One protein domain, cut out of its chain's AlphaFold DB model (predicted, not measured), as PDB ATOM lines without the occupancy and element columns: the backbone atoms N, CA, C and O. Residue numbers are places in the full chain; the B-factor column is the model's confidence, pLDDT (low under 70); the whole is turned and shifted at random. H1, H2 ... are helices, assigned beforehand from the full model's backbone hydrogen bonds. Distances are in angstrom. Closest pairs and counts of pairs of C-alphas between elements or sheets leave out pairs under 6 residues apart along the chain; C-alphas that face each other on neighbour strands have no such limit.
ATOM      1  N   ILE A 697     153.052 214.328 141.780       88.81
ATOM      2  CA  ILE A 697     154.360 213.911 142.307       88.81
ATOM      3  C   ILE A 697     154.392 212.406 142.595       88.81
ATOM      4  O   ILE A 697     155.396 211.756 142.317       88.81
ATOM      5  N   PHE A 698     153.288 211.838 143.082       92.31
ATOM      6  CA  PHE A 698     153.140 210.396 143.263       92.31
ATOM      7  C   PHE A 698     153.367 209.626 141.955       92.31
ATOM      8  O   PHE A 698     154.175 208.699 141.934       92.31
ATOM      9  N   LEU A 699     152.715 210.026 140.858       89.94
ATOM     10  CA  LEU A 699     152.903 209.390 139.551       89.94
ATOM     11  C   LEU A 699     154.337 209.553 139.033       89.94
ATOM     12  O   LEU A 699     154.908 208.595 138.528       89.94
ATOM     13  N   ILE A 700     154.956 210.715 139.240       87.94
ATOM     14  CA  ILE A 700     156.347 210.963 138.829       87.94
ATOM     15  C   ILE A 700     157.324 210.043 139.561       87.94
ATOM     16  O   ILE A 700     158.190 209.436 138.935       87.94
ATOM     17  N   ILE A 701     157.184 209.919 140.884       89.75
ATOM     18  CA  ILE A 701     158.018 209.011 141.681       89.75
ATOM     19  C   ILE A 701     157.770 207.564 141.241       89.75
ATOM     20  O   ILE A 701     158.707 206.781 141.139       89.75
ATOM     21  N   LYS A 702     156.522 207.204 140.937       91.50
ATOM     22  CA  LYS A 702     156.163 205.864 140.466       91.50
ATOM     23  C   LYS A 702     156.832 205.523 139.139       91.50
ATOM     24  O   LYS A 702     157.463 204.474 139.043       91.50
ATOM     25  N   ASP A 703     156.729 206.411 138.155       89.69
ATOM     26  CA  ASP A 703     157.370 206.258 136.847       89.69
ATOM     27  C   ASP A 703     158.891 206.161 136.994       89.69
ATOM     28  O   ASP A 703     159.524 205.312 136.366       89.69
ATOM     29  N   TYR A 704     159.469 206.957 137.895       88.81
ATOM     30  CA  TYR A 704     160.887 206.881 138.222       88.81
ATOM     31  C   TYR A 704     161.299 205.520 138.799       88.81
ATOM     32  O   TYR A 704     162.298 204.940 138.373       88.81
ATOM     33  N   LEU A 705     160.524 204.963 139.734       91.12
ATOM     34  CA  LEU A 705     160.801 203.635 140.287       91.12
ATOM     35  C   LEU A 705     160.704 202.544 139.207       91.12
ATOM     36  O   LEU A 705     161.567 201.670 139.151       91.12
ATOM     37  N   TYR A 706     159.723 202.614 138.301       92.19
ATOM     38  CA  TYR A 706     159.643 201.697 137.154       92.19
ATOM     39  C   TYR A 706     160.805 201.855 136.174       92.19
ATOM     40  O   TYR A 706     161.264 200.869 135.594       92.19
ATOM     41  N   GLN A 707     161.319 203.072 136.000       90.62
ATOM     42  CA  GLN A 707     162.544 203.277 135.240       90.62
ATOM     43  C   GLN A 707     163.721 202.547 135.909       90.62
ATOM     44  O   GLN A 707     164.440 201.817 135.225       90.62
ATOM     45  N   LEU A 708     163.881 202.670 137.231       90.19
ATOM     46  CA  LEU A 708     164.922 201.953 137.979       90.19
ATOM     47  C   LEU A 708     164.777 200.424 137.887       90.19
ATOM     48  O   LEU A 708     165.788 199.726 137.806       90.19
ATOM     49  N   ASP A 709     163.552 199.899 137.862       92.62
ATOM     50  CA  ASP A 709     163.275 198.478 137.603       92.62
ATOM     51  C   ASP A 709     163.733 198.064 136.193       92.62
ATOM     52  O   ASP A 709     164.486 197.105 136.029       92.62
ATOM     53  N   SER A 710     163.403 198.862 135.171       90.12
ATOM     54  CA  SER A 710     163.828 198.603 133.786       90.12
ATOM     55  C   SER A 710     165.352 198.656 133.582       90.12
ATOM     56  O   SER A 710     165.893 197.978 132.704       90.12
ATOM     57  N   GLU A 711     166.052 199.431 134.414       90.69
ATOM     58  CA  GLU A 711     167.514 199.545 134.453       90.69
ATOM     59  C   GLU A 711     168.173 198.442 135.319       90.69
ATOM     60  O   GLU A 711     169.396 198.410 135.456       90.69
ATOM     61  N   ASN A 712     167.390 197.492 135.858       89.06
ATOM     62  CA  ASN A 712     167.808 196.431 136.787       89.06
ATOM     63  C   ASN A 712     168.437 196.950 138.095       89.06
ATOM     64  O   ASN A 712     169.279 196.268 138.697       89.06
ATOM     65  N   HIS A 713     168.064 198.149 138.547       89.19
ATOM     66  CA  HIS A 713     168.473 198.684 139.849       89.19
ATOM     67  C   HIS A 713     167.564 198.179 140.977       89.19
ATOM     68  O   HIS A 713     168.073 197.812 142.038       89.19
ATOM     69  N   LEU A 714     166.258 198.093 140.714       92.88
ATOM     70  CA  LEU A 714     165.223 197.596 141.625       92.88
ATOM     71  C   LEU A 714     164.453 196.433 140.986       92.88
ATOM     72  O   LEU A 714     164.632 196.154 139.803       92.88
ATOM     73  N   VAL A 715     163.618 195.761 141.778       93.12
ATOM     74  CA  VAL A 715     162.634 194.780 141.305       93.12
ATOM     75  C   VAL A 715     161.247 195.179 141.795       93.12
ATOM     76  O   VAL A 715     161.009 195.249 143.001       93.12
ATOM     77  N   ILE A 716     160.326 195.433 140.865       95.06
ATOM     78  CA  ILE A 716     158.951 195.849 141.169       95.06
ATOM     79  C   ILE A 716     157.971 194.770 140.704       95.06
ATOM     80  O   ILE A 716     157.656 194.650 139.522       95.06
ATOM     81  N   SER A 717     157.434 193.994 141.649       92.50
ATOM     82  CA  SER A 717     156.401 192.984 141.362       92.50
ATOM     83  C   SER A 717     154.959 193.507 141.472       92.50
ATOM     84  O   SER A 717     154.004 192.768 141.208       92.50
ATOM     85  N   LEU A 718     154.780 194.773 141.863       93.62
ATOM     86  CA  LEU A 718     153.476 195.434 141.932       93.62
ATOM     87  C   LEU A 718     152.988 195.819 140.536       93.62
ATOM     88  O   LEU A 718     153.764 196.265 139.699       93.62
ATOM     89  N   SER A 719     151.683 195.684 140.285       93.94
ATOM     90  CA  SER A 719     151.095 196.164 139.028       93.94
ATOM     91  C   SER A 719     151.010 197.691 139.019       93.94
ATOM     92  O   SER A 719     150.872 198.302 140.078       93.94
ATOM     93  N   TYR A 720     151.028 198.334 137.847       90.88
ATOM     94  CA  TYR A 720     150.920 199.797 137.783       90.88
ATOM     95  C   TYR A 720     149.621 200.308 138.421       90.88
ATOM     96  O   TYR A 720     149.631 201.364 139.022       90.88
ATOM     97  N   GLU A 721     148.523 199.559 138.412       92.75
ATOM     98  CA  GLU A 721     147.238 200.003 138.985       92.75
ATOM     99  C   GLU A 721     147.001 199.531 140.434       92.75
ATOM    100  O   GLU A 721     145.871 199.551 140.914       92.75
ATOM    101  N   ASP A 722     148.037 199.065 141.139       93.06
ATOM    102  CA  ASP A 722     147.889 198.544 142.502       93.06
ATOM    103  C   ASP A 722     147.479 199.645 143.507       93.06
ATOM    104  O   ASP A 722     148.132 200.681 143.636       93.06
ATOM    105  N   GLU A 723     146.396 199.431 144.256       92.56
ATOM    106  CA  GLU A 723     145.892 200.417 145.225       92.56
ATOM    107  C   GLU A 723     146.843 200.617 146.421       92.56
ATOM    108  O   GLU A 723     146.780 201.642 147.103       92.56
ATOM    109  N   THR A 724     147.756 199.671 146.664       94.44
ATOM    110  CA  THR A 724     148.707 199.711 147.788       94.44
ATOM    111  C   THR A 724     149.948 200.563 147.518       94.44
ATOM    112  O   THR A 724     150.748 200.773 148.427       94.44
ATOM    113  N   TRP A 725     150.103 201.131 146.312       94.94
ATOM    114  CA  TRP A 725     151.302 201.881 145.912       94.94
ATOM    115  C   TRP A 725     151.710 203.001 146.876       94.94
ATOM    116  O   TRP A 725     152.901 203.183 147.115       94.94
ATOM    117  N   LYS A 726     150.760 203.765 147.433       94.38
ATOM    118  CA  LYS A 726     151.100 204.853 148.372       94.38
ATOM    119  C   LYS A 726     151.694 204.310 149.671       94.38
ATOM    120  O   LYS A 726     152.687 204.842 150.155       94.38
ATOM    121  N   GLU A 727     151.113 203.238 150.208       95.19
ATOM    122  CA  GLU A 727     151.641 202.562 151.396       95.19
ATOM    123  C   GLU A 727     153.005 201.929 151.106       95.19
ATOM    124  O   GLU A 727     153.941 202.113 151.885       95.19
ATOM    125  N   GLU A 728     153.150 201.264 149.955       96.12
ATOM    126  CA  GLU A 728     154.429 200.698 149.529       96.12
ATOM    127  C   GLU A 728     155.503 201.776 149.388       96.12
ATOM    128  O   GLU A 728     156.597 201.585 149.899       96.12
ATOM    129  N   MET A 729     155.226 202.920 148.754       95.12
ATOM    130  CA  MET A 729     156.214 203.998 148.624       95.12
ATOM    131  C   MET A 729     156.659 204.532 149.984       95.12
ATOM    132  O   MET A 729     157.845 204.775 150.192       95.12
ATOM    133  N   ILE A 730     155.737 204.678 150.934       94.75
ATOM    134  CA  ILE A 730     156.088 205.084 152.297       94.75
ATOM    135  C   ILE A 730     157.021 204.049 152.938       94.75
ATOM    136  O   ILE A 730     158.036 204.424 153.534       94.75
ATOM    137  N   ASN A 731     156.709 202.756 152.808       94.75
ATOM    138  CA  ASN A 731     157.555 201.680 153.325       94.75
ATOM    139  C   ASN A 731     158.915 201.639 152.611       94.75
ATOM    140  O   ASN A 731     159.939 201.494 153.274       94.75
ATOM    141  N   PHE A 732     158.931 201.830 151.291       94.81
ATOM    142  CA  PHE A 732     160.124 201.862 150.451       94.81
ATOM    143  C   PHE A 732     161.070 202.978 150.877       94.81
ATOM    144  O   PHE A 732     162.213 202.705 151.227       94.81
ATOM    145  N   PHE A 733     160.585 204.221 150.946       93.56
ATOM    146  CA  PHE A 733     161.397 205.357 151.381       93.56
ATOM    147  C   PHE A 733     161.902 205.169 152.815       93.56
ATOM    148  O   PHE A 733     163.069 205.430 153.089       93.56
ATOM    149  N   THR A 734     161.060 204.652 153.717       93.00
ATOM    150  CA  THR A 734     161.469 204.366 155.104       93.00
ATOM    151  C   THR A 734     162.584 203.315 155.155       93.00
ATOM    152  O   THR A 734     163.533 203.462 155.923       93.00
ATOM    153  N   GLY A 735     162.493 202.264 154.336       92.38
ATOM    154  CA  GLY A 735     163.518 201.225 154.249       92.38
ATOM    155  C   GLY A 735     164.815 201.721 153.606       92.38
ATOM    156  O   GLY A 735     165.891 201.444 154.132       92.38
ATOM    157  N   VAL A 736     164.735 202.503 152.523       91.25
ATOM    158  CA  VAL A 736     165.910 203.103 151.867       91.25
ATOM    159  C   VAL A 736     166.617 204.075 152.811       91.25
ATOM    160  O   VAL A 736     167.836 204.000 152.931       91.25
ATOM    161  N   LYS A 737     165.878 204.922 153.540       91.56
ATOM    162  CA  LYS A 737     166.444 205.813 154.565       91.56
ATOM    163  C   LYS A 737     167.295 205.044 155.569       91.56
ATOM    164  O   LYS A 737     168.441 205.405 155.813       91.56
ATOM    165  N   LEU A 738     166.751 203.951 156.100       90.00
ATOM    166  CA  LEU A 738     167.444 203.098 157.060       90.00
ATOM    167  C   LEU A 738     168.716 202.476 156.464       90.00
ATOM    168  O   LEU A 738     169.749 202.428 157.125       90.00
ATOM    169  N   ILE A 739     168.652 202.026 155.205       89.19
ATOM    170  CA  ILE A 739     169.814 201.499 154.477       89.19
ATOM    171  C   ILE A 739     170.902 202.573 154.344       89.19
ATOM    172  O   ILE A 739     172.063 202.274 154.620       89.19
ATOM    173  N   LEU A 740     170.533 203.799 153.961       87.62
ATOM    174  CA  LEU A 740     171.449 204.932 153.787       87.62
ATOM    175  C   LEU A 740     172.087 205.378 155.107       87.62
ATOM    176  O   LEU A 740     173.278 205.665 155.152       87.62
ATOM    177  N   GLU A 741     171.322 205.400 156.200       87.94
ATOM    178  CA  GLU A 741     171.833 205.752 157.532       87.94
ATOM    179  C   GLU A 741     172.839 204.723 158.067       87.94
ATOM    180  O   GLU A 741     173.729 205.071 158.844       87.94
ATOM    181  N   LYS A 742     172.695 203.454 157.666       87.12
ATOM    182  CA  LYS A 742     173.533 202.337 158.129       87.12
ATOM    183  C   LYS A 742     174.717 202.033 157.221       87.12
ATOM    184  O   LYS A 742     175.633 201.344 157.659       87.12
ATOM    185  N   ASN A 743     174.712 202.520 155.984       82.56
ATOM    186  CA  ASN A 743     175.746 202.216 155.006       82.56
ATOM    187  C   ASN A 743     176.227 203.492 154.308       82.56
ATOM    188  O   ASN A 743     175.500 204.104 153.527       82.56
ATOM    189  N   GLU A 744     177.479 203.878 154.558       72.44
ATOM    190  CA  GLU A 744     178.074 205.053 153.920       72.44
ATOM    191  C   GLU A 744     178.224 204.847 152.398       72.44
ATOM    192  O   GLU A 744     178.747 203.830 151.942       72.44
ATOM    193  N   ASN A 745     177.843 205.856 151.605       64.75
ATOM    194  CA  ASN A 745     178.054 205.941 150.148       64.75
ATOM    195  C   ASN A 745     177.278 204.938 149.264       64.75
ATOM    196  O   ASN A 745     177.723 204.634 148.152       64.75
ATOM    197  N   ILE A 746     176.120 204.435 149.701       69.56
ATOM    198  CA  ILE A 746     175.286 203.557 148.864       69.56
ATOM    199  C   ILE A 746     174.097 204.328 148.292       69.56
ATOM    200  O   ILE A 746     173.016 204.319 148.858       69.56
ATOM    201  N   GLY A 747     174.258 204.943 147.120       72.69
ATOM    202  CA  GLY A 747     173.108 205.448 146.363       72.69
ATOM    203  C   GLY A 747     172.141 204.312 145.983       72.69
ATOM    204  O   GLY A 747     172.555 203.172 145.775       72.69
ATOM    205  N   ILE A 748     170.851 204.613 145.827       78.50
ATOM    206  CA  ILE A 748     169.788 203.631 145.515       78.50
ATOM    207  C   ILE A 748     170.051 202.791 144.251       78.50
ATOM    208  O   ILE A 748     169.743 201.602 144.209       78.50
ATOM    209  N   ARG A 749     170.703 203.372 143.237       82.50
ATOM    210  CA  ARG A 749     171.125 202.660 142.014       82.50
ATOM    211  C   ARG A 749     172.180 201.582 142.283       82.50
ATOM    212  O   ARG A 749     172.351 200.667 141.481       82.50
ATOM    213  N   ASN A 750     172.864 201.677 143.417       78.38
ATOM    214  CA  ASN A 750     173.894 200.755 143.871       78.38
ATOM    215  C   ASN A 750     173.404 199.856 145.016       78.38
ATOM    216  O   ASN A 750     174.242 199.255 145.687       78.38
ATOM    217  N   ILE A 751     172.084 199.737 145.239       80.00
ATOM    218  CA  ILE A 751     171.529 198.758 146.182       80.00
ATOM    219  C   ILE A 751     171.999 197.359 145.774       80.00
ATOM    220  O   ILE A 751     171.595 196.778 144.760       80.00
ATOM    221  N   ASN A 752     172.908 196.844 146.588       82.06
ATOM    222  CA  ASN A 752     173.641 195.610 146.385       82.06
ATOM    223  C   ASN A 752     173.656 194.837 147.714       82.06
ATOM    224  O   ASN A 752     173.135 195.327 148.712       82.06
ATOM    225  N   LEU A 753     174.206 193.627 147.762       81.88
ATOM    226  CA  LEU A 753     174.117 192.799 148.969       81.88
ATOM    227  C   LEU A 753     174.985 193.288 150.129       81.88
ATOM    228  O   LEU A 753     174.810 192.804 151.235       81.88
ATOM    229  N   ASN A 754     175.866 194.266 149.947       84.38
ATOM    230  CA  ASN A 754     176.634 194.812 151.069       84.38
ATOM    231  C   ASN A 754     175.741 195.607 152.026       84.38
ATOM    232  O   ASN A 754     176.074 195.730 153.198       84.38
ATOM    233  N   ILE A 755     174.565 196.070 151.577       83.69
ATOM    234  CA  ILE A 755     173.646 196.830 152.437       83.69
ATOM    235  C   ILE A 755     173.226 196.052 153.689       83.69
ATOM    236  O   ILE A 755     172.925 196.673 154.704       83.69
ATOM    237  N   ILE A 756     173.184 194.712 153.615       82.19
ATOM    238  CA  ILE A 756     172.734 193.834 154.707       82.19
ATOM    239  C   ILE A 756     173.810 193.561 155.754       82.19
ATOM    240  O   ILE A 756     173.489 193.002 156.799       82.19
ATOM    241  N   GLU A 757     175.054 193.985 155.531       81.75
ATOM    242  CA  GLU A 757     176.138 193.823 156.504       81.75
ATOM    243  C   GLU A 757     175.809 194.539 157.823       81.75
ATOM    244  O   GLU A 757     175.881 193.937 158.895       81.75
ATOM    245  N   ASN A 758     175.336 195.785 157.734       84.56
ATOM    246  CA  ASN A 758     175.129 196.671 158.885       84.56
ATOM    247  C   ASN A 758     173.672 196.736 159.387       84.56
ATOM    248  O   ASN A 758     173.354 197.532 160.274       84.56
ATOM    249  N   ILE A 759     172.774 195.926 158.823       88.81
ATOM    250  CA  ILE A 759     171.345 195.904 159.171       88.81
ATOM    251  C   ILE A 759     171.116 194.961 160.356       88.81
ATOM    252  O   ILE A 759     171.434 193.777 160.280       88.81
ATOM    253  N   THR A 760     170.504 195.442 161.440       89.44
ATOM    254  CA  THR A 760     170.105 194.568 162.556       89.44
ATOM    255  C   THR A 760     168.919 193.675 162.183       89.44
ATOM    256  O   THR A 760     168.036 194.037 161.404       89.44
ATOM    257  N   THR A 761     168.891 192.481 162.758       87.25
ATOM    258  CA  THR A 761     167.916 191.415 162.502       87.25
ATOM    259  C   THR A 761     166.985 191.164 163.695       87.25
ATOM    260  O   THR A 761     166.257 190.169 163.704       87.25
ATOM    261  N   GLY A 762     166.990 192.030 164.712       83.94
ATOM    262  CA  GLY A 762     166.142 191.908 165.902       83.94
ATOM    263  C   GLY A 762     166.497 190.718 166.798       83.94
ATOM    264  O   GLY A 762     165.664 190.271 167.591       83.94
ATOM    265  N   TYR A 763     167.704 190.167 166.652       82.88
ATOM    266  CA  TYR A 763     168.174 189.053 167.471       82.88
ATOM    267  C   TYR A 763     168.533 189.504 168.894       82.88
ATOM    268  O   TYR A 763     168.756 190.682 169.169       82.88
ATOM    269  N   ILE A 764     168.588 188.548 169.829       74.12
ATOM    270  CA  ILE A 764     168.927 188.825 171.232       74.12
ATOM    271  C   ILE A 764     170.316 189.479 171.296       74.12
ATOM    272  O   ILE A 764     171.297 188.881 170.863       74.12
ATOM    273  N   GLY A 765     170.379 190.694 171.849       71.81
ATOM    274  CA  GLY A 765     171.604 191.496 171.940       71.81
ATOM    275  C   GLY A 765     171.690 192.654 170.940       71.81
ATOM    276  O   GLY A 765     172.608 193.460 171.054       71.81
ATOM    277  N   GLU A 766     170.747 192.773 170.003       83.50
ATOM    278  CA  GLU A 766     170.625 193.931 169.110       83.50
ATOM    279  C   GLU A 766     169.616 194.953 169.662       83.50
ATOM    280  O   GLU A 766     168.558 194.593 170.181       83.50
ATOM    281  N   ASP A 767     169.938 196.241 169.531       82.62
ATOM    282  CA  ASP A 767     169.113 197.342 170.054       82.62
ATOM    283  C   ASP A 767     167.925 197.708 169.137       82.62
ATOM    284  O   ASP A 767     167.046 198.482 169.528       82.62
ATOM    285  N   SER A 768     167.886 197.174 167.911       88.81
ATOM    286  CA  SER A 768     166.835 197.423 166.919       88.81
ATOM    287  C   SER A 768     166.583 196.205 166.024       88.81
ATOM    288  O   SER A 768     167.333 195.234 166.042       88.81
ATOM    289  N   ASP A 769     165.507 196.267 165.237       90.06
ATOM    290  CA  ASP A 769     165.193 195.307 164.176       90.06
ATOM    291  C   ASP A 769     164.996 196.067 162.861       90.06
ATOM    292  O   ASP A 769     163.877 196.391 162.436       90.06
ATOM    293  N   ASP A 770     166.125 196.425 162.263       91.81
ATOM    294  CA  ASP A 770     166.189 197.216 161.045       91.81
ATOM    295  C   ASP A 770     165.601 196.429 159.861       91.81
ATOM    296  O   ASP A 770     164.821 196.964 159.064       91.81
ATOM    297  N   LEU A 771     165.888 195.123 159.797       90.94
ATOM    298  CA  LEU A 771     165.414 194.235 158.740       90.94
ATOM    299  C   LEU A 771     163.884 194.195 158.671       90.94
ATOM    300  O   LEU A 771     163.341 194.305 157.575       90.94
ATOM    301  N   THR A 772     163.177 194.124 159.807       90.75
ATOM    302  CA  THR A 772     161.700 194.188 159.827       90.75
ATOM    303  C   THR A 772     161.160 195.458 159.174       90.75
ATOM    304  O   THR A 772     160.077 195.444 158.592       90.75
ATOM    305  N   THR A 773     161.880 196.576 159.268       91.62
ATOM    306  CA  THR A 773     161.461 197.832 158.634       91.62
ATOM    307  C   THR A 773     161.706 197.801 157.129       91.62
ATOM    308  O   THR A 773     160.836 198.224 156.371       91.62
ATOM    309  N   ILE A 774     162.833 197.240 156.694       91.12
ATOM    310  CA  ILE A 774     163.203 197.128 155.278       91.12
ATOM    311  C   ILE A 774     162.273 196.169 154.531       91.12
ATOM    312  O   ILE A 774     161.755 196.522 153.474       91.12
ATOM    313  N   ILE A 775     161.988 194.993 155.096       90.88
ATOM    314  CA  ILE A 775     161.167 193.963 154.432       90.88
ATOM    315  C   ILE A 775     159.670 194.301 154.387       90.88
ATOM    316  O   ILE A 775     158.912 193.610 153.713       90.88
ATOM    317  N   LYS A 776     159.219 195.357 155.084       93.00
ATOM    318  CA  LYS A 776     157.859 195.900 154.898       93.00
ATOM    319  C   LYS A 776     157.666 196.504 153.511       93.00
ATOM    320  O   LYS A 776     156.526 196.595 153.067       93.00
ATOM    321  N   SER A 777     158.746 196.950 152.870       95.38
ATOM    322  CA  SER A 777     158.719 197.334 151.465       95.38
ATOM    323  C   SER A 777     158.862 196.088 150.610       95.38
ATOM    324  O   SER A 777     159.901 195.422 150.623       95.38
ATOM    325  N   ARG A 778     157.826 195.804 149.826       94.31
ATOM    326  CA  ARG A 778     157.847 194.728 148.843       94.31
ATOM    327  C   ARG A 778     158.916 194.961 147.776       94.31
ATOM    328  O   ARG A 778     159.587 194.011 147.396       94.31
ATOM    329  N   ILE A 779     159.130 196.209 147.353       94.88
ATOM    330  CA  ILE A 779     160.159 196.553 146.359       94.88
ATOM    331  C   ILE A 779     161.558 196.229 146.902       94.88
ATOM    332  O   ILE A 779     162.339 195.568 146.219       94.88
ATOM    333  N   LEU A 780     161.891 196.643 148.133       93.25
ATOM    334  CA  LEU A 780     163.197 196.320 148.728       93.25
ATOM    335  C   LEU A 780     163.356 194.822 148.970       93.25
ATOM    336  O   LEU A 780     164.412 194.268 148.667       93.25
ATOM    337  N   PHE A 781     162.314 194.167 149.480       92.94
ATOM    338  CA  PHE A 781     162.311 192.728 149.713       92.94
ATOM    339  C   PHE A 781     162.580 191.940 148.423       92.94
ATOM    340  O   PHE A 781     163.533 191.158 148.370       92.94
ATOM    341  N   ASP A 782     161.817 192.208 147.360       93.50
ATOM    342  CA  ASP A 782     161.977 191.556 146.059       93.50
ATOM    343  C   ASP A 782     163.348 191.868 145.442       93.50
ATOM    344  O   ASP A 782     163.997 190.980 144.885       93.50
ATOM    345  N   THR A 783     163.826 193.109 145.593       93.44
ATOM    346  CA  THR A 783     165.152 193.523 145.111       93.44
ATOM    347  C   THR A 783     166.261 192.739 145.813       93.44
ATOM    348  O   THR A 783     167.123 192.173 145.142       93.44
ATOM    349  N   ILE A 784     166.239 192.648 147.147       91.25
ATOM    350  CA  ILE A 784     167.240 191.897 147.921       91.25
ATOM    351  C   ILE A 784     167.212 190.419 147.524       91.25
ATOM    352  O   ILE A 784     168.262 189.840 147.242       91.25
ATOM    353  N   ILE A 785     166.025 189.818 147.429       92.38
ATOM    354  CA  ILE A 785     165.873 188.420 147.015       92.38
ATOM    355  C   ILE A 785     166.432 188.196 145.610       92.38
ATOM    356  O   ILE A 785     167.202 187.256 145.404       92.38
ATOM    357  N   ALA A 786     166.113 189.063 144.649       91.38
ATOM    358  CA  ALA A 786     166.643 188.964 143.294       91.38
ATOM    359  C   ALA A 786     168.178 189.070 143.265       91.38
ATOM    360  O   ALA A 786     168.835 188.320 142.536       91.38
ATOM    361  N   ARG A 787     168.767 189.937 144.101       90.12
ATOM    362  CA  ARG A 787     170.226 190.027 144.263       90.12
ATOM    363  C   ARG A 787     170.810 188.749 144.869       90.12
ATOM    364  O   ARG A 787     171.794 188.247 144.332       90.12
ATOM    365  N   ILE A 788     170.188 188.159 145.894       91.06
ATOM    366  CA  ILE A 788     170.620 186.864 146.455       91.06
ATOM    367  C   ILE A 788     170.541 185.765 145.382       91.06
ATOM    368  O   ILE A 788     171.498 185.015 145.191       91.06
ATOM    369  N   TYR A 789     169.447 185.705 144.616       90.75
ATOM    370  CA  TYR A 789     169.295 184.750 143.517       90.75
ATOM    371  C   TYR A 789     170.332 184.928 142.408       90.75
ATOM    372  O   TYR A 789     170.710 183.937 141.787       90.75
ATOM    373  N   SER A 790     170.832 186.143 142.174       89.06
ATOM    374  CA  SER A 790     171.903 186.372 141.196       89.06
ATOM    375  C   SER A 790     173.230 185.696 141.577       89.06
ATOM    376  O   SER A 790     174.044 185.413 140.703       89.06
ATOM    377  N   LEU A 791     173.417 185.356 142.861       89.50
ATOM    378  CA  LEU A 791     174.563 184.591 143.361       89.50
ATOM    379  C   LEU A 791     174.351 183.072 143.322       89.50
ATOM    380  O   LEU A 791     175.248 182.319 143.729       89.50
ATOM    381  N   LYS A 792     173.174 182.609 142.876       91.12
ATOM    382  CA  LYS A 792     172.849 181.186 142.772       91.12
ATOM    383  C   LYS A 792     173.861 180.490 141.872       91.12
ATOM    384  O   LYS A 792     174.086 180.900 140.736       91.12
ATOM    385  N   ARG A 793     174.428 179.395 142.366       85.31
ATOM    386  CA  ARG A 793     175.385 178.597 141.611       85.31
ATOM    387  C   ARG A 793     174.698 177.866 140.459       85.31
ATOM    388  O   ARG A 793     173.750 177.108 140.676       85.31
ATOM    389  N   ASP A 794     175.198 178.062 139.243       81.38
ATOM    390  CA  ASP A 794     174.759 177.304 138.075       81.38
ATOM    391  C   ASP A 794     175.404 175.905 138.118       81.38
ATOM    392  O   ASP A 794     176.637 175.777 138.117       81.38
ATOM    393  N   PRO A 795     174.604 174.826 138.148       77.31
ATOM    394  CA  PRO A 795     175.123 173.463 138.206       77.31
ATOM    395  C   PRO A 795     175.943 173.060 136.966       77.31
ATOM    396  O   PRO A 795     176.759 172.141 137.053       77.31
ATOM    397  N   ASN A 796     175.755 173.726 135.822       78.94
ATOM    398  CA  ASN A 796     176.432 173.422 134.561       78.94
ATOM    399  C   ASN A 796     177.753 174.182 134.402       78.94
ATOM    400  O   ASN A 796     178.741 173.589 133.966       78.94
ATOM    401  N   THR A 797     177.783 175.477 134.733       78.31
ATOM    402  CA  THR A 797     178.990 176.317 134.573       78.31
ATOM    403  C   THR A 797     179.857 176.354 135.830       78.31
ATOM    404  O   THR A 797     181.042 176.666 135.739       78.31
ATOM    405  N   ARG A 798     179.294 175.972 136.988       75.19
ATOM    406  CA  ARG A 798     179.871 176.126 138.336       75.19
ATOM    407  C   ARG A 798     180.109 177.580 138.757       75.19
ATOM    408  O   ARG A 798     180.720 177.778 139.804       75.19
ATOM    409  N   GLU A 799     179.640 178.559 137.988       73.31
ATOM    410  CA  GLU A 799     179.670 179.977 138.357       73.31
ATOM    411  C   GLU A 799     178.588 180.277 139.405       73.31
ATOM    412  O   GLU A 799     177.539 179.638 139.401       73.31
ATOM    413  N   GLY A 800     178.844 181.233 140.304       78.38
ATOM    414  CA  GLY A 800     178.003 181.529 141.471       78.38
ATOM    415  C   GLY A 800     178.450 180.788 142.737       78.38
ATOM    416  O   GLY A 800     179.225 179.831 142.677       78.38
ATOM    417  N   VAL A 801     177.993 181.254 143.903       82.44
ATOM    418  CA  VAL A 801     178.520 180.802 145.206       82.44
ATOM    419  C   VAL A 801     177.467 180.112 146.069       82.44
ATOM    420  O   VAL A 801     177.801 179.187 146.805       82.44
ATOM    421  N   LEU A 802     176.198 180.511 145.958       88.25
ATOM    422  CA  LEU A 802     175.144 180.062 146.867       88.25
ATOM    423  C   LEU A 802     174.336 178.897 146.286       88.25
ATOM    424  O   LEU A 802     173.944 178.907 145.117       88.25
ATOM    425  N   ILE A 803     174.022 177.915 147.128       90.12
ATOM    426  CA  ILE A 803     173.035 176.875 146.830       90.12
ATOM    427  C   ILE A 803     171.675 177.360 147.323       90.12
ATOM    428  O   ILE A 803     171.440 177.468 148.522       90.12
ATOM    429  N   ILE A 804     170.783 177.679 146.385       91.62
ATOM    430  CA  ILE A 804     169.464 178.243 146.692       91.62
ATOM    431  C   ILE A 804     168.374 177.286 146.204       91.62
ATOM    432  O   ILE A 804     168.087 177.216 145.000       91.62
ATOM    433  N   ASP A 805     167.771 176.570 147.155       89.94
ATOM    434  CA  ASP A 805     166.623 175.670 146.976       89.94
ATOM    435  C   ASP A 805     165.556 175.959 148.043       89.94
ATOM    436  O   ASP A 805     165.436 175.257 149.046       89.94
ATOM    437  N   ILE A 806     164.829 177.063 147.884       90.69
ATOM    438  CA  ILE A 806     163.894 177.584 148.890       90.69
ATOM    439  C   ILE A 806     162.555 177.894 148.238       90.69
ATOM    440  O   ILE A 806     162.514 178.377 147.105       90.69
ATOM    441  N   TYR A 807     161.466 177.610 148.954       87.81
ATOM    442  CA  TYR A 807     160.123 177.966 148.512       87.81
ATOM    443  C   TYR A 807     159.827 179.435 148.818       87.81
ATOM    444  O   TYR A 807     160.352 180.002 149.767       87.81
ATOM    445  N   GLU A 808     158.968 180.069 148.024       85.75
ATOM    446  CA  GLU A 808     158.653 181.498 148.167       85.75
ATOM    447  C   GLU A 808     158.186 181.868 149.589       85.75
ATOM    448  O   GLU A 808     158.631 182.859 150.158       85.75
ATOM    449  N   GLU A 809     157.370 181.011 150.205       86.00
ATOM    450  CA  GLU A 809     156.843 181.165 151.567       86.00
ATOM    451  C   GLU A 809     157.905 181.126 152.676       86.00
ATOM    452  O   GLU A 809     157.702 181.721 153.734       86.00
ATOM    453  N   ASP A 810     159.044 180.473 152.436       89.31
ATOM    454  CA  ASP A 810     160.118 180.344 153.422       89.31
ATOM    455  C   ASP A 810     160.927 181.641 153.570       89.31
ATOM    456  O   ASP A 810     161.593 181.827 154.585       89.31
ATOM    457  N   TRP A 811     160.883 182.554 152.590       91.06
ATOM    458  CA  TRP A 811     161.602 183.834 152.664       91.06
ATOM    459  C   TRP A 811     161.058 184.766 153.751       91.06
ATOM    460  O   TRP A 811     161.808 185.589 154.279       91.06
ATOM    461  N   PHE A 812     159.776 184.626 154.092       87.81
ATOM    462  CA  PHE A 812     159.050 185.520 154.989       87.81
ATOM    463  C   PHE A 812     159.119 185.074 156.450       87.81
ATOM    464  O   PHE A 812     159.136 183.882 156.763       87.81
ATOM    465  N   ASP A 813     159.085 186.043 157.366       87.19
ATOM    466  CA  ASP A 813     158.852 185.747 158.777       87.19
ATOM    467  C   ASP A 813     157.430 185.196 158.988       87.19
ATOM    468  O   ASP A 813     156.456 185.637 158.374       87.19
ATOM    469  N   GLY A 814     157.299 184.230 159.898       80.38
ATOM    470  CA  GLY A 814     156.016 183.639 160.258       80.38
ATOM    471  C   GLY A 814     155.068 184.650 160.925       80.38
ATOM    472  O   GLY A 814     155.516 185.526 161.671       80.38
ATOM    473  N   PRO A 815     153.742 184.524 160.723       77.00
ATOM    474  CA  PRO A 815     152.776 185.446 161.308       77.00
ATOM    475  C   PRO A 815     152.738 185.342 162.850       77.00
ATOM    476  O   PRO A 815     152.916 184.254 163.411       77.00
ATOM    477  N   PRO A 816     152.438 186.442 163.570       69.00
ATOM    478  CA  PRO A 816     152.238 186.410 165.021       69.00
ATOM    479  C   PRO A 816     151.163 185.383 165.438       69.00
ATOM    480  O   PRO A 816     150.183 185.207 164.710       69.00
ATOM    481  N   PRO A 817     151.264 184.732 166.620       61.88
ATOM    482  CA  PRO A 817     152.241 184.937 167.700       61.88
ATOM    483  C   PRO A 817     153.501 184.061 167.593       61.88
ATOM    484  O   PRO A 817     154.427 184.223 168.383       61.88
ATOM    485  N   LEU A 818     153.539 183.125 166.644       63.28
ATOM    486  CA  LEU A 818     154.686 182.257 166.384       63.28
ATOM    487  C   LEU A 818     155.566 182.945 165.333       63.28
ATOM    488  O   LEU A 818     155.647 182.477 164.201       63.28
ATOM    489  N   MET A 819     156.173 184.082 165.699       71.06
ATOM    490  CA  MET A 819     157.152 184.785 164.859       71.06
ATOM    491  C   MET A 819     158.367 183.878 164.652       71.06
ATOM    492  O   MET A 819     159.316 183.884 165.434       71.06
ATOM    493  N   ARG A 820     158.301 183.025 163.632       86.38
ATOM    494  CA  ARG A 820     159.438 182.234 163.179       86.38
ATOM    495  C   ARG A 820     160.249 183.108 162.218       86.38
ATOM    496  O   ARG A 820     159.664 183.531 161.227       86.38
ATOM    497  N   PRO A 821     161.551 183.328 162.461       87.62
ATOM    498  CA  PRO A 821     162.438 183.965 161.494       87.62
ATOM    499  C   PRO A 821     162.370 183.283 160.126       87.62
ATOM    500  O   PRO A 821     162.569 182.063 160.034       87.62
ATOM    501  N   GLY A 822     162.087 184.067 159.093       91.88
ATOM    502  CA  GLY A 822     162.139 183.654 157.699       91.88
ATOM    503  C   GLY A 822     163.571 183.439 157.228       91.88
ATOM    504  O   GLY A 822     164.545 183.808 157.893       91.88
ATOM    505  N   GLU A 823     163.710 182.846 156.051       93.81
ATOM    506  CA  GLU A 823     165.005 182.522 155.470       93.81
ATOM    507  C   GLU A 823     165.839 183.768 155.189       93.81
ATOM    508  O   GLU A 823     167.036 183.729 155.439       93.81
ATOM    509  N   LEU A 824     165.237 184.894 154.775       92.12
ATOM    510  CA  LEU A 824     165.994 186.134 154.574       92.12
ATOM    511  C   LEU A 824     166.671 186.594 155.874       92.12
ATOM    512  O   LEU A 824     167.853 186.924 155.875       92.12
ATOM    513  N   ARG A 825     165.939 186.566 156.993       92.25
ATOM    514  CA  ARG A 825     166.458 186.953 158.311       92.25
ATOM    515  C   ARG A 825     167.563 186.016 158.779       92.25
ATOM    516  O   ARG A 825     168.622 186.482 159.197       92.25
ATOM    517  N   ASN A 826     167.334 184.709 158.666       92.75
ATOM    518  CA  ASN A 826     168.339 183.710 159.023       92.75
ATOM    519  C   ASN A 826     169.587 183.836 158.135       92.75
ATOM    520  O   ASN A 826     170.705 183.693 158.625       92.75
ATOM    521  N   PHE A 827     169.407 184.120 156.844       91.62
ATOM    522  CA  PHE A 827     170.485 184.292 155.877       91.62
ATOM    523  C   PHE A 827     171.346 185.515 156.199       91.62
ATOM    524  O   PHE A 827     172.560 185.376 156.328       91.62
ATOM    525  N   VAL A 828     170.731 186.688 156.403       90.44
ATOM    526  CA  VAL A 828     171.441 187.918 156.799       90.44
ATOM    527  C   VAL A 828     172.220 187.690 158.093       90.44
ATOM    528  O   VAL A 828     173.421 187.955 158.140       90.44
ATOM    529  N   ARG A 829     171.576 187.107 159.114       89.88
ATOM    530  CA  ARG A 829     172.230 186.826 160.397       89.88
ATOM    531  C   ARG A 829     173.407 185.867 160.243       89.88
ATOM    532  O   ARG A 829     174.473 186.099 160.806       89.88
ATOM    533  N   GLY A 830     173.233 184.794 159.477       89.62
ATOM    534  CA  GLY A 830     174.303 183.835 159.236       89.62
ATOM    535  C   GLY A 830     175.484 184.456 158.485       89.62
ATOM    536  O   GLY A 830     176.627 184.190 158.846       89.62
ATOM    537  N   LEU A 831     175.237 185.338 157.509       87.81
ATOM    538  CA  LEU A 831     176.301 186.081 156.824       87.81
ATOM    539  C   LEU A 831     177.069 187.001 157.783       87.81
ATOM    540  O   LEU A 831     178.298 186.984 157.766       87.81
ATOM    541  N   GLN A 832     176.370 187.742 158.647       86.19
ATOM    542  CA  GLN A 832     176.990 188.615 159.653       86.19
ATOM    543  C   GLN A 832     177.886 187.844 160.628       86.19
ATOM    544  O   GLN A 832     178.920 188.356 161.048       86.19
ATOM    545  N   ILE A 833     177.517 186.607 160.972       86.69
ATOM    546  CA  ILE A 833     178.335 185.733 161.821       86.69
ATOM    547  C   ILE A 833     179.553 185.209 161.049       86.69
ATOM    548  O   ILE A 833     180.678 185.325 161.534       86.69
ATOM    549  N   ILE A 834     179.354 184.662 159.842       84.50
ATOM    550  CA  ILE A 834     180.444 184.101 159.020       84.50
ATOM    551  C   ILE A 834     181.510 185.162 158.723       84.50
ATOM    552  O   ILE A 834     182.706 184.865 158.751       84.50
ATOM    553  N   TYR A 835     181.077 186.391 158.446       82.75
ATOM    554  CA  TYR A 835     181.944 187.491 158.032       82.75
ATOM    555  C   TYR A 835     182.244 188.500 159.145       82.75
ATOM    556  O   TYR A 835     182.832 189.546 158.890       82.75
ATOM    557  N   LYS A 836     181.925 188.160 160.401       78.69
ATOM    558  CA  LYS A 836     182.256 188.971 161.576       78.69
ATOM    559  C   LYS A 836     183.756 189.295 161.595       78.69
ATOM    560  O   LYS A 836     184.571 188.368 161.600       78.69
ATOM    561  N   GLU A 837     184.081 190.590 161.651       72.06
ATOM    562  CA  GLU A 837     185.446 191.167 161.665       72.06
ATOM    563  C   GLU A 837     186.231 191.079 160.338       72.06
ATOM    564  O   GLU A 837     187.445 191.294 160.328       72.06
ATOM    565  N   LEU A 838     185.568 190.799 159.210       72.69
ATOM    566  CA  LEU A 838     186.193 190.755 157.885       72.69
ATOM    567  C   LEU A 838     185.606 191.839 156.968       72.69
ATOM    568  O   LEU A 838     184.397 191.908 156.802       72.69
ATOM    569  N   GLU A 839     186.454 192.642 156.318       69.25
ATOM    570  CA  GLU A 839     186.023 193.539 155.232       69.25
ATOM    571  C   GLU A 839     185.715 192.700 153.977       69.25
ATOM    572  O   GLU A 839     186.635 192.314 153.247       69.25
ATOM    573  N   ILE A 840     184.443 192.353 153.739       69.44
ATOM    574  CA  ILE A 840     184.044 191.445 152.649       69.44
ATOM    575  C   ILE A 840     182.953 192.047 151.770       69.44
ATOM    576  O   ILE A 840     181.980 192.621 152.237       69.44
ATOM    577  N   ASP A 841     183.105 191.839 150.461       79.19
ATOM    578  CA  ASP A 841     182.096 192.161 149.456       79.19
ATOM    579  C   ASP A 841     181.065 191.023 149.351       79.19
ATOM    580  O   ASP A 841     181.298 190.001 148.701       79.19
ATOM    581  N   LEU A 842     179.902 191.200 149.977       80.38
ATOM    582  CA  LEU A 842     178.746 190.300 149.902       80.38
ATOM    583  C   LEU A 842     178.153 190.182 148.488       80.38
ATOM    584  O   LEU A 842     177.363 189.270 148.246       80.38
ATOM    585  N   ASN A 843     178.543 191.033 147.530       76.56
ATOM    586  CA  ASN A 843     178.208 190.837 146.111       76.56
ATOM    587  C   ASN A 843     179.025 189.727 145.446       76.56
ATOM    588  O   ASN A 843     178.674 189.257 144.365       76.56
ATOM    589  N   ASN A 844     180.110 189.296 146.083       78.56
ATOM    590  CA  ASN A 844     180.876 188.123 145.699       78.56
ATOM    591  C   ASN A 844     181.350 187.411 146.974       78.56
ATOM    592  O   ASN A 844     182.539 187.460 147.306       78.56
ATOM    593  N   PRO A 845     180.426 186.780 147.719       72.38
ATOM    594  CA  PRO A 845     180.708 186.297 149.060       72.38
ATOM    595  C   PRO A 845     181.633 185.082 148.979       72.38
ATOM    596  O   PRO A 845     181.180 183.949 148.846       72.38
ATOM    597  N   VAL A 846     182.947 185.294 149.037       72.88
ATOM    598  CA  VAL A 846     183.918 184.199 149.097       72.88
ATOM    599  C   VAL A 846     183.883 183.617 150.507       72.88
ATOM    600  O   VAL A 846     184.421 184.189 151.451       72.88
ATOM    601  N   LEU A 847     183.279 182.437 150.650       71.56
ATOM    602  CA  LEU A 847     183.271 181.708 151.916       71.56
ATOM    603  C   LEU A 847     184.694 181.232 152.255       71.56
ATOM    604  O   LEU A 847     185.199 180.246 151.706       71.56
ATOM    605  N   HIS A 848     185.360 181.949 153.162       70.44
ATOM    606  CA  HIS A 848     186.702 181.619 153.630       70.44
ATOM    607  C   HIS A 848     186.677 180.354 154.493       70.44
ATOM    608  O   HIS A 848     186.271 180.371 155.651       70.44
ATOM    609  N   ARG A 849     187.168 179.244 153.932       74.00
ATOM    610  CA  ARG A 849     187.178 177.928 154.594       74.00
ATOM    611  C   ARG A 849     187.880 177.919 155.950       74.00
ATOM    612  O   ARG A 849     187.446 177.210 156.847       74.00
ATOM    613  N   GLU A 850     188.948 178.698 156.107       74.81
ATOM    614  CA  GLU A 850     189.649 178.801 157.392       74.81
ATOM    615  C   GLU A 850     188.792 179.499 158.450       74.81
ATOM    616  O   GLU A 850     188.740 179.030 159.581       74.81
ATOM    617  N   ARG A 851     188.016 180.523 158.068       75.88
ATOM    618  CA  ARG A 851     187.093 181.190 158.991       75.88
ATOM    619  C   ARG A 851     186.000 180.245 159.474       75.88
ATOM    620  O   ARG A 851     185.689 180.243 160.654       75.88
ATOM    621  N   LEU A 852     185.477 179.383 158.598       76.25
ATOM    622  CA  LEU A 852     184.472 178.381 158.976       76.25
ATOM    623  C   LEU A 852     184.959 177.408 160.066       76.25
ATOM    624  O   LEU A 852     184.132 176.870 160.797       76.25
ATOM    625  N   LYS A 853     186.277 177.190 160.201       78.56
ATOM    626  CA  LYS A 853     186.858 176.359 161.271       78.56
ATOM    627  C   LYS A 853     186.938 177.080 162.619       78.56
ATOM    628  O   LYS A 853     187.089 176.416 163.637       78.56
ATOM    629  N   GLU A 854     186.878 178.408 162.614       80.25
ATOM    630  CA  GLU A 854     186.965 179.264 163.805       80.25
ATOM    631  C   GLU A 854     185.587 179.584 164.402       80.25
ATOM    632  O   GLU A 854     185.502 180.167 165.479       80.25
ATOM    633  N   ILE A 855     184.505 179.219 163.709       84.31
ATOM    634  CA  ILE A 855     183.130 179.448 164.156       84.31
ATOM    635  C   ILE A 855     182.826 178.540 165.347       84.31
ATOM    636  O   ILE A 855     182.988 177.320 165.263       84.31
ATOM    637  N   SER A 856     182.337 179.124 166.445       82.88
ATOM    638  CA  SER A 856     181.978 178.349 167.630       82.88
ATOM    639  C   SER A 856     180.830 177.380 167.336       82.88
ATOM    640  O   SER A 856     179.764 177.764 166.851       82.88
ATOM    641  N   ALA A 857     181.039 176.108 167.676       82.81
ATOM    642  CA  ALA A 857     180.023 175.060 167.607       82.81
ATOM    643  C   ALA A 857     179.266 174.862 168.938       82.81
ATOM    644  O   ALA A 857     178.491 173.908 169.060       82.81
ATOM    645  N   GLY A 858     179.505 175.722 169.942       81.88
ATOM    646  CA  GLY A 858     178.980 175.567 171.307       81.88
ATOM    647  C   GLY A 858     179.583 174.370 172.051       81.88
ATOM    648  O   GLY A 858     178.913 173.721 172.849       81.88
ATOM    649  N   THR A 859     180.823 174.001 171.713       83.88
ATOM    650  CA  THR A 859     181.560 172.879 172.326       83.88
ATOM    651  C   THR A 859     182.678 173.335 173.263       83.88
ATOM    652  O   THR A 859     183.412 172.496 173.786       83.88
ATOM    653  N   GLU A 860     182.834 174.644 173.441       82.12
ATOM    654  CA  GLU A 860     183.836 175.294 174.283       82.12
ATOM    655  C   GLU A 860     183.129 176.324 175.175       82.12
ATOM    656  O   GLU A 860     182.105 176.866 174.770       82.12
ATOM    657  N   ASP A 861     183.665 176.559 176.375       79.94
ATOM    658  CA  ASP A 861     183.176 177.586 177.305       79.94
ATOM    659  C   ASP A 861     183.617 178.964 176.790       79.94
ATOM    660  O   ASP A 861     184.781 179.362 176.901       79.94
ATOM    661  N   THR A 862     182.683 179.643 176.139       79.31
ATOM    662  CA  THR A 862     182.870 180.932 175.461       79.31
ATOM    663  C   THR A 862     182.533 182.116 176.361       79.31
ATOM    664  O   THR A 862     183.058 183.212 176.144       79.31
ATOM    665  N   ASN A 863     181.703 181.913 177.389       79.56
ATOM    666  CA  ASN A 863     181.286 182.971 178.310       79.56
ATOM    667  C   ASN A 863     182.200 183.080 179.558       79.56
ATOM    668  O   ASN A 863     182.155 184.084 180.280       79.56
ATOM    669  N   GLY A 864     183.075 182.091 179.776       79.44
ATOM    670  CA  GLY A 864     184.086 182.052 180.829       79.44
ATOM    671  C   GLY A 864     183.561 181.646 182.208       79.44
ATOM    672  O   GLY A 864     184.215 181.957 183.214       79.44
ATOM    673  N   ASP A 865     182.394 181.002 182.290       84.06
ATOM    674  CA  ASP A 865     181.781 180.562 183.548       84.06
ATOM    675  C   ASP A 865     182.249 179.167 184.022       84.06
ATOM    676  O   ASP A 865     181.991 178.767 185.167       84.06
ATOM    677  N   GLY A 866     183.029 178.470 183.194       81.88
ATOM    678  CA  GLY A 866     183.594 177.150 183.453       81.88
ATOM    679  C   GLY A 866     182.685 175.977 183.076       81.88
ATOM    680  O   GLY A 866     183.052 174.832 183.382       81.88
ATOM    681  N   ILE A 867     181.518 176.214 182.471       82.81
ATOM    682  CA  ILE A 867     180.509 175.208 182.128       82.81
ATOM    683  C   ILE A 867     180.143 175.350 180.651       82.81
ATOM    684  O   ILE A 867     179.659 176.380 180.229       82.81
ATOM    685  N   ILE A 868     180.300 174.264 179.884       82.38
ATOM    686  CA  ILE A 868     179.769 174.221 178.517       82.38
ATOM    687  C   ILE A 868     178.249 174.018 178.601       82.38
ATOM    688  O   ILE A 868     177.804 172.910 178.939       82.38
ATOM    689  N   ASP A 869     177.463 175.055 178.332       80.31
ATOM    690  CA  ASP A 869     176.002 175.020 178.369       80.31
ATOM    691  C   ASP A 869     175.323 175.852 177.258       80.31
ATOM    692  O   ASP A 869     175.946 176.312 176.307       80.31
ATOM    693  N   ASP A 870     173.991 175.969 177.311       76.81
ATOM    694  CA  ASP A 870     173.203 176.672 176.285       76.81
ATOM    695  C   ASP A 870     173.420 178.199 176.280       76.81
ATOM    696  O   ASP A 870     172.853 178.894 175.431       76.81
ATOM    697  N   THR A 871     174.173 178.729 177.247       75.88
ATOM    698  CA  THR A 871     174.549 180.143 177.327       75.88
ATOM    699  C   THR A 871     175.893 180.438 176.667       75.88
ATOM    700  O   THR A 871     176.253 181.611 176.565       75.88
ATOM    701  N   ASP A 872     176.591 179.412 176.173       79.12
ATOM    702  CA  ASP A 872     177.740 179.572 175.290       79.12
ATOM    703  C   ASP A 872     177.337 179.990 173.874       79.12
ATOM    704  O   ASP A 872     176.331 179.534 173.315       79.12
ATOM    705  N   ASP A 873     178.176 180.820 173.257       79.44
ATOM    706  CA  ASP A 873     178.048 181.242 171.871       79.44
ATOM    707  C   ASP A 873     178.084 180.009 170.959       79.44
ATOM    708  O   ASP A 873     179.075 179.279 170.882       79.44
ATOM    709  N   ASN A 874     176.991 179.773 170.231       87.31
ATOM    710  CA  ASN A 874     176.885 178.716 169.229       87.31
ATOM    711  C   ASN A 874     176.565 179.321 167.862       87.31
ATOM    712  O   ASN A 874     175.465 179.189 167.319       87.31
ATOM    713  N   ASP A 875     177.564 179.999 167.316       87.25
ATOM    714  CA  ASP A 875     177.502 180.673 166.025       87.25
ATOM    715  C   ASP A 875     177.144 179.711 164.880       87.25
ATOM    716  O   ASP A 875     176.346 180.052 164.003       87.25
ATOM    717  N   LEU A 876     177.648 178.468 164.915       87.19
ATOM    718  CA  LEU A 876     177.306 177.449 163.920       87.19
ATOM    719  C   LEU A 876     175.807 177.132 163.933       87.19
ATOM    720  O   LEU A 876     175.203 177.010 162.867       87.19
ATOM    721  N   ARG A 877     175.195 177.019 165.122       88.56
ATOM    722  CA  ARG A 877     173.752 176.786 165.270       88.56
ATOM    723  C   ARG A 877     172.936 177.918 164.660       88.56
ATOM    724  O   ARG A 877     171.877 177.640 164.103       88.56
ATOM    725  N   GLU A 878     173.393 179.158 164.767       89.00
ATOM    726  CA  GLU A 878     172.716 180.304 164.160       89.00
ATOM    727  C   GLU A 878     172.864 180.317 162.634       89.00
ATOM    728  O   GLU A 878     171.875 180.520 161.932       89.00
ATOM    729  N   ILE A 879     174.046 179.992 162.105       89.31
ATOM    730  CA  ILE A 879     174.293 179.926 160.656       89.31
ATOM    731  C   ILE A 879     173.432 178.855 159.978       89.31
ATOM    732  O   ILE A 879     172.805 179.125 158.953       89.31
ATOM    733  N   ILE A 880     173.358 177.648 160.548       91.56
ATOM    734  CA  ILE A 880     172.603 176.533 159.946       91.56
ATOM    735  C   ILE A 880     171.079 176.715 160.017       91.56
ATOM    736  O   ILE A 880     170.349 175.902 159.447       91.56
ATOM    737  N   LYS A 881     170.573 177.756 160.700       92.94
ATOM    738  CA  LYS A 881     169.153 178.139 160.601       92.94
ATOM    739  C   LYS A 881     168.806 178.650 159.207       92.94
ATOM    740  O   LYS A 881     167.659 178.479 158.799       92.94
ATOM    741  N   SER A 882     169.767 179.250 158.499       94.44
ATOM    742  CA  SER A 882     169.617 179.568 157.082       94.44
ATOM    743  C   SER A 882     169.795 178.297 156.267       94.44
ATOM    744  O   SER A 882     170.865 177.680 156.268       94.44
ATOM    745  N   LYS A 883     168.751 177.923 155.532       93.69
ATOM    746  CA  LYS A 883     168.816 176.824 154.577       93.69
ATOM    747  C   LYS A 883     169.839 177.112 153.473       93.69
ATOM    748  O   LYS A 883     170.605 176.207 153.153       93.69
ATOM    749  N   ILE A 884     169.923 178.349 152.957       92.94
ATOM    750  CA  ILE A 884     170.922 178.720 151.930       92.94
ATOM    751  C   ILE A 884     172.329 178.440 152.438       92.94
ATOM    752  O   ILE A 884     173.109 177.768 151.762       92.94
ATOM    753  N   LEU A 885     172.672 178.962 153.619       91.19
ATOM    754  CA  LEU A 885     174.023 178.817 154.157       91.19
ATOM    755  C   LEU A 885     174.306 177.365 154.531       91.19
ATOM    756  O   LEU A 885     175.372 176.865 154.185       91.19
ATOM    757  N   SER A 886     173.352 176.666 155.148       92.38
ATOM    758  CA  SER A 886     173.474 175.240 155.467       92.38
ATOM    759  C   SER A 886     173.762 174.398 154.218       92.38
ATOM    760  O   SER A 886     174.770 173.689 154.168       92.38
ATOM    761  N   ASP A 887     172.942 174.529 153.171       92.44
ATOM    762  CA  ASP A 887     173.099 173.769 151.928       92.44
ATOM    763  C   ASP A 887     174.401 174.146 151.206       92.44
ATOM    764  O   ASP A 887     175.108 173.273 150.693       92.44
ATOM    765  N   THR A 888     174.771 175.430 151.224       89.88
ATOM    766  CA  THR A 888     176.034 175.915 150.652       89.88
ATOM    767  C   THR A 888     177.246 175.347 151.398       89.88
ATOM    768  O   THR A 888     178.189 174.881 150.761       89.88
ATOM    769  N   LEU A 889     177.225 175.308 152.733       87.00
ATOM    770  CA  LEU A 889     178.299 174.739 153.552       87.00
ATOM    771  C   LEU A 889     178.426 173.226 153.361       87.00
ATOM    772  O   LEU A 889     179.536 172.724 153.181       87.00
ATOM    773  N   ILE A 890     177.303 172.498 153.346       87.12
ATOM    774  CA  ILE A 890     177.276 171.056 153.059       87.12
ATOM    775  C   ILE A 890     177.887 170.783 151.687       87.12
ATOM    776  O   ILE A 890     178.712 169.877 151.537       87.12
ATOM    777  N   PHE A 891     177.512 171.586 150.696       86.31
ATOM    778  CA  PHE A 891     178.045 171.473 149.352       86.31
ATOM    779  C   PHE A 891     179.557 171.745 149.303       86.31
ATOM    780  O   PHE A 891     180.295 170.955 148.715       86.31
ATOM    781  N   LEU A 892     180.044 172.802 149.964       82.62
ATOM    782  CA  LEU A 892     181.477 173.113 150.031       82.62
ATOM    783  C   LEU A 892     182.284 172.011 150.732       82.62
ATOM    784  O   LEU A 892     183.351 171.638 150.242       82.62
ATOM    785  N   MET A 893     181.763 171.443 151.825       81.94
ATOM    786  CA  MET A 893     182.378 170.289 152.494       81.94
ATOM    787  C   MET A 893     182.425 169.065 151.573       81.94
ATOM    788  O   MET A 893     183.428 168.354 151.532       81.94
ATOM    789  N   TYR A 894     181.361 168.817 150.807       83.56
ATOM    790  CA  TYR A 894     181.334 167.732 149.828       83.56
ATOM    791  C   TYR A 894     182.366 167.939 148.709       83.56
ATOM    792  O   TYR A 894     183.069 166.991 148.349       83.56
ATOM    793  N   GLU A 895     182.512 169.162 148.186       80.12
ATOM    794  CA  GLU A 895     183.563 169.495 147.212       80.12
ATOM    795  C   GLU A 895     184.968 169.268 147.788       80.12
ATOM    796  O   GLU A 895     185.833 168.741 147.094       80.12
ATOM    797  N   GLU A 896     185.201 169.604 149.058       77.38
ATOM    798  CA  GLU A 896     186.497 169.409 149.722       77.38
ATOM    799  C   GLU A 896     186.830 167.935 149.986       77.38
ATOM    800  O   GLU A 896     187.987 167.545 149.901       77.38
ATOM    801  N   ILE A 897     185.828 167.089 150.241       78.31
ATOM    802  CA  ILE A 897     186.026 165.636 150.382       78.31
ATOM    803  C   ILE A 897     186.279 164.963 149.020       78.31
ATOM    804  O   ILE A 897     186.890 163.894 148.956       78.31
ATOM    805  N   THR A 898     185.764 165.544 147.932       74.12
ATOM    806  CA  THR A 898     185.824 164.959 146.581       74.12
ATOM    807  C   THR A 898     186.959 165.499 145.706       74.12
ATOM    808  O   THR A 898     187.201 164.933 144.635       74.12
ATOM    809  N   THR A 899     187.656 166.546 146.157       61.06
ATOM    810  CA  THR A 899     188.911 167.053 145.572       61.06
ATOM    811  C   THR A 899     190.119 166.461 146.281       61.06
ATOM    812  O   THR A 899     191.126 166.218 145.572       61.06
TER     813      THR A 899
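AT A GLANCE: This is residues 697 to 899 of the 899 residues of an uncharacterized protein of Acholeplasmataceae bacterium (UniProt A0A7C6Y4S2). Two small helical groups, joined by H3 and long loops, follow each other along the longest axis: H5 and short H4 pack on H2, and H10 and short H9 pack on H7. H1 lies beyond H2 at one end, and H8 with the loop of residues 855 to 874 at the other. The printed part has 203 residues with ten named helices, H1 to H10 in chain order, and no named strand; the class is all helix, though under half of the residues, 97, are in named elements. It is compact, with a radius of gyration of the C-alphas of 18.6 A and spans of 62 by 43 by 33 A.

IN THESE COORDINATES: Find C-alpha 697 at (154.360, 213.911, 142.307); there H1 begins and runs 19.9 A through residues 697 to 710. H2, residues 725 to 742, starts with C-alpha 725 at (151.302, 201.881, 145.912) and is 25.4 A long. Short H3, residues 753 to 756, and H4, residues 770 to 774, come before H5, residues 778 to 790, of 18.1 A. H6 is residues 808 to 811, and H7, residues 823 to 834, measures 15.9 A. After H8, residues 849 to 854, and H9, residues 875 to 879, look for H10, residues 883 to 898, 22.2 A long and ending with C-alpha 898 at (185.824, 164.959, 146.581).

HOW THE PARTS SIT: Begin at H1, close to H2 but not clearly touching: their closest C-alphas, Phe 698 and Lys 726, are 7.8 A apart. With residues 731 to 739 alone, H2 touches H4; the closest C-alphas, Gly 735 and Ile 774, are 4.2 A apart. H2 also touches H5 at a steep tilt of 59 degrees, the same way, with Phe 732 and Leu 780 closest at 6.6 A between C-alphas. H3 and H5 only just touch, with 3 pairs of C-alphas within 8 A, the closest being Leu 753 and Arg 787 at 6.7 A. H7 is the hub. It only just touches H6, with 3 pairs within 8 A and C-alphas of Trp 811 and Glu 823 closest at 4.6 A. It touches H9, with closest C-alphas Gly 830 and Ile 879 at 4.2 A. It touches H10 at a steep tilt of 52 degrees, the same way, with closest C-alphas Phe 827 and Leu 885 at 6.7 A. H8 and H10 are near each other, with 5 pairs of C-alphas within 10 A. Among the pairs apart are H2 and H7, and H5 and H10. Each O i to N i+4 pair is within hydrogen-bond range in H1, H2, H4, H5, H7, H9 and H10; H8 has 0 of 2 but 3 of 3 O i to N i+3 pairs, and H3 and H6 are too short for an i+4 pair.

THE WHOLE: The two C-alphas farthest apart, Leu 699 and Gly 866, are 62.5 A apart. The printed part has no cut and ends at residue 899, the chain's last. The links H4 to H5 and H9 to H10 are tight, H2 to H3 is short, and the others are long, up to 20 residues from H8 to H9. The mean pLDDT of the printed part is 85.5; look for values under 70 at residues 745 to 746, 816 to 818, 839 to 840 and 899.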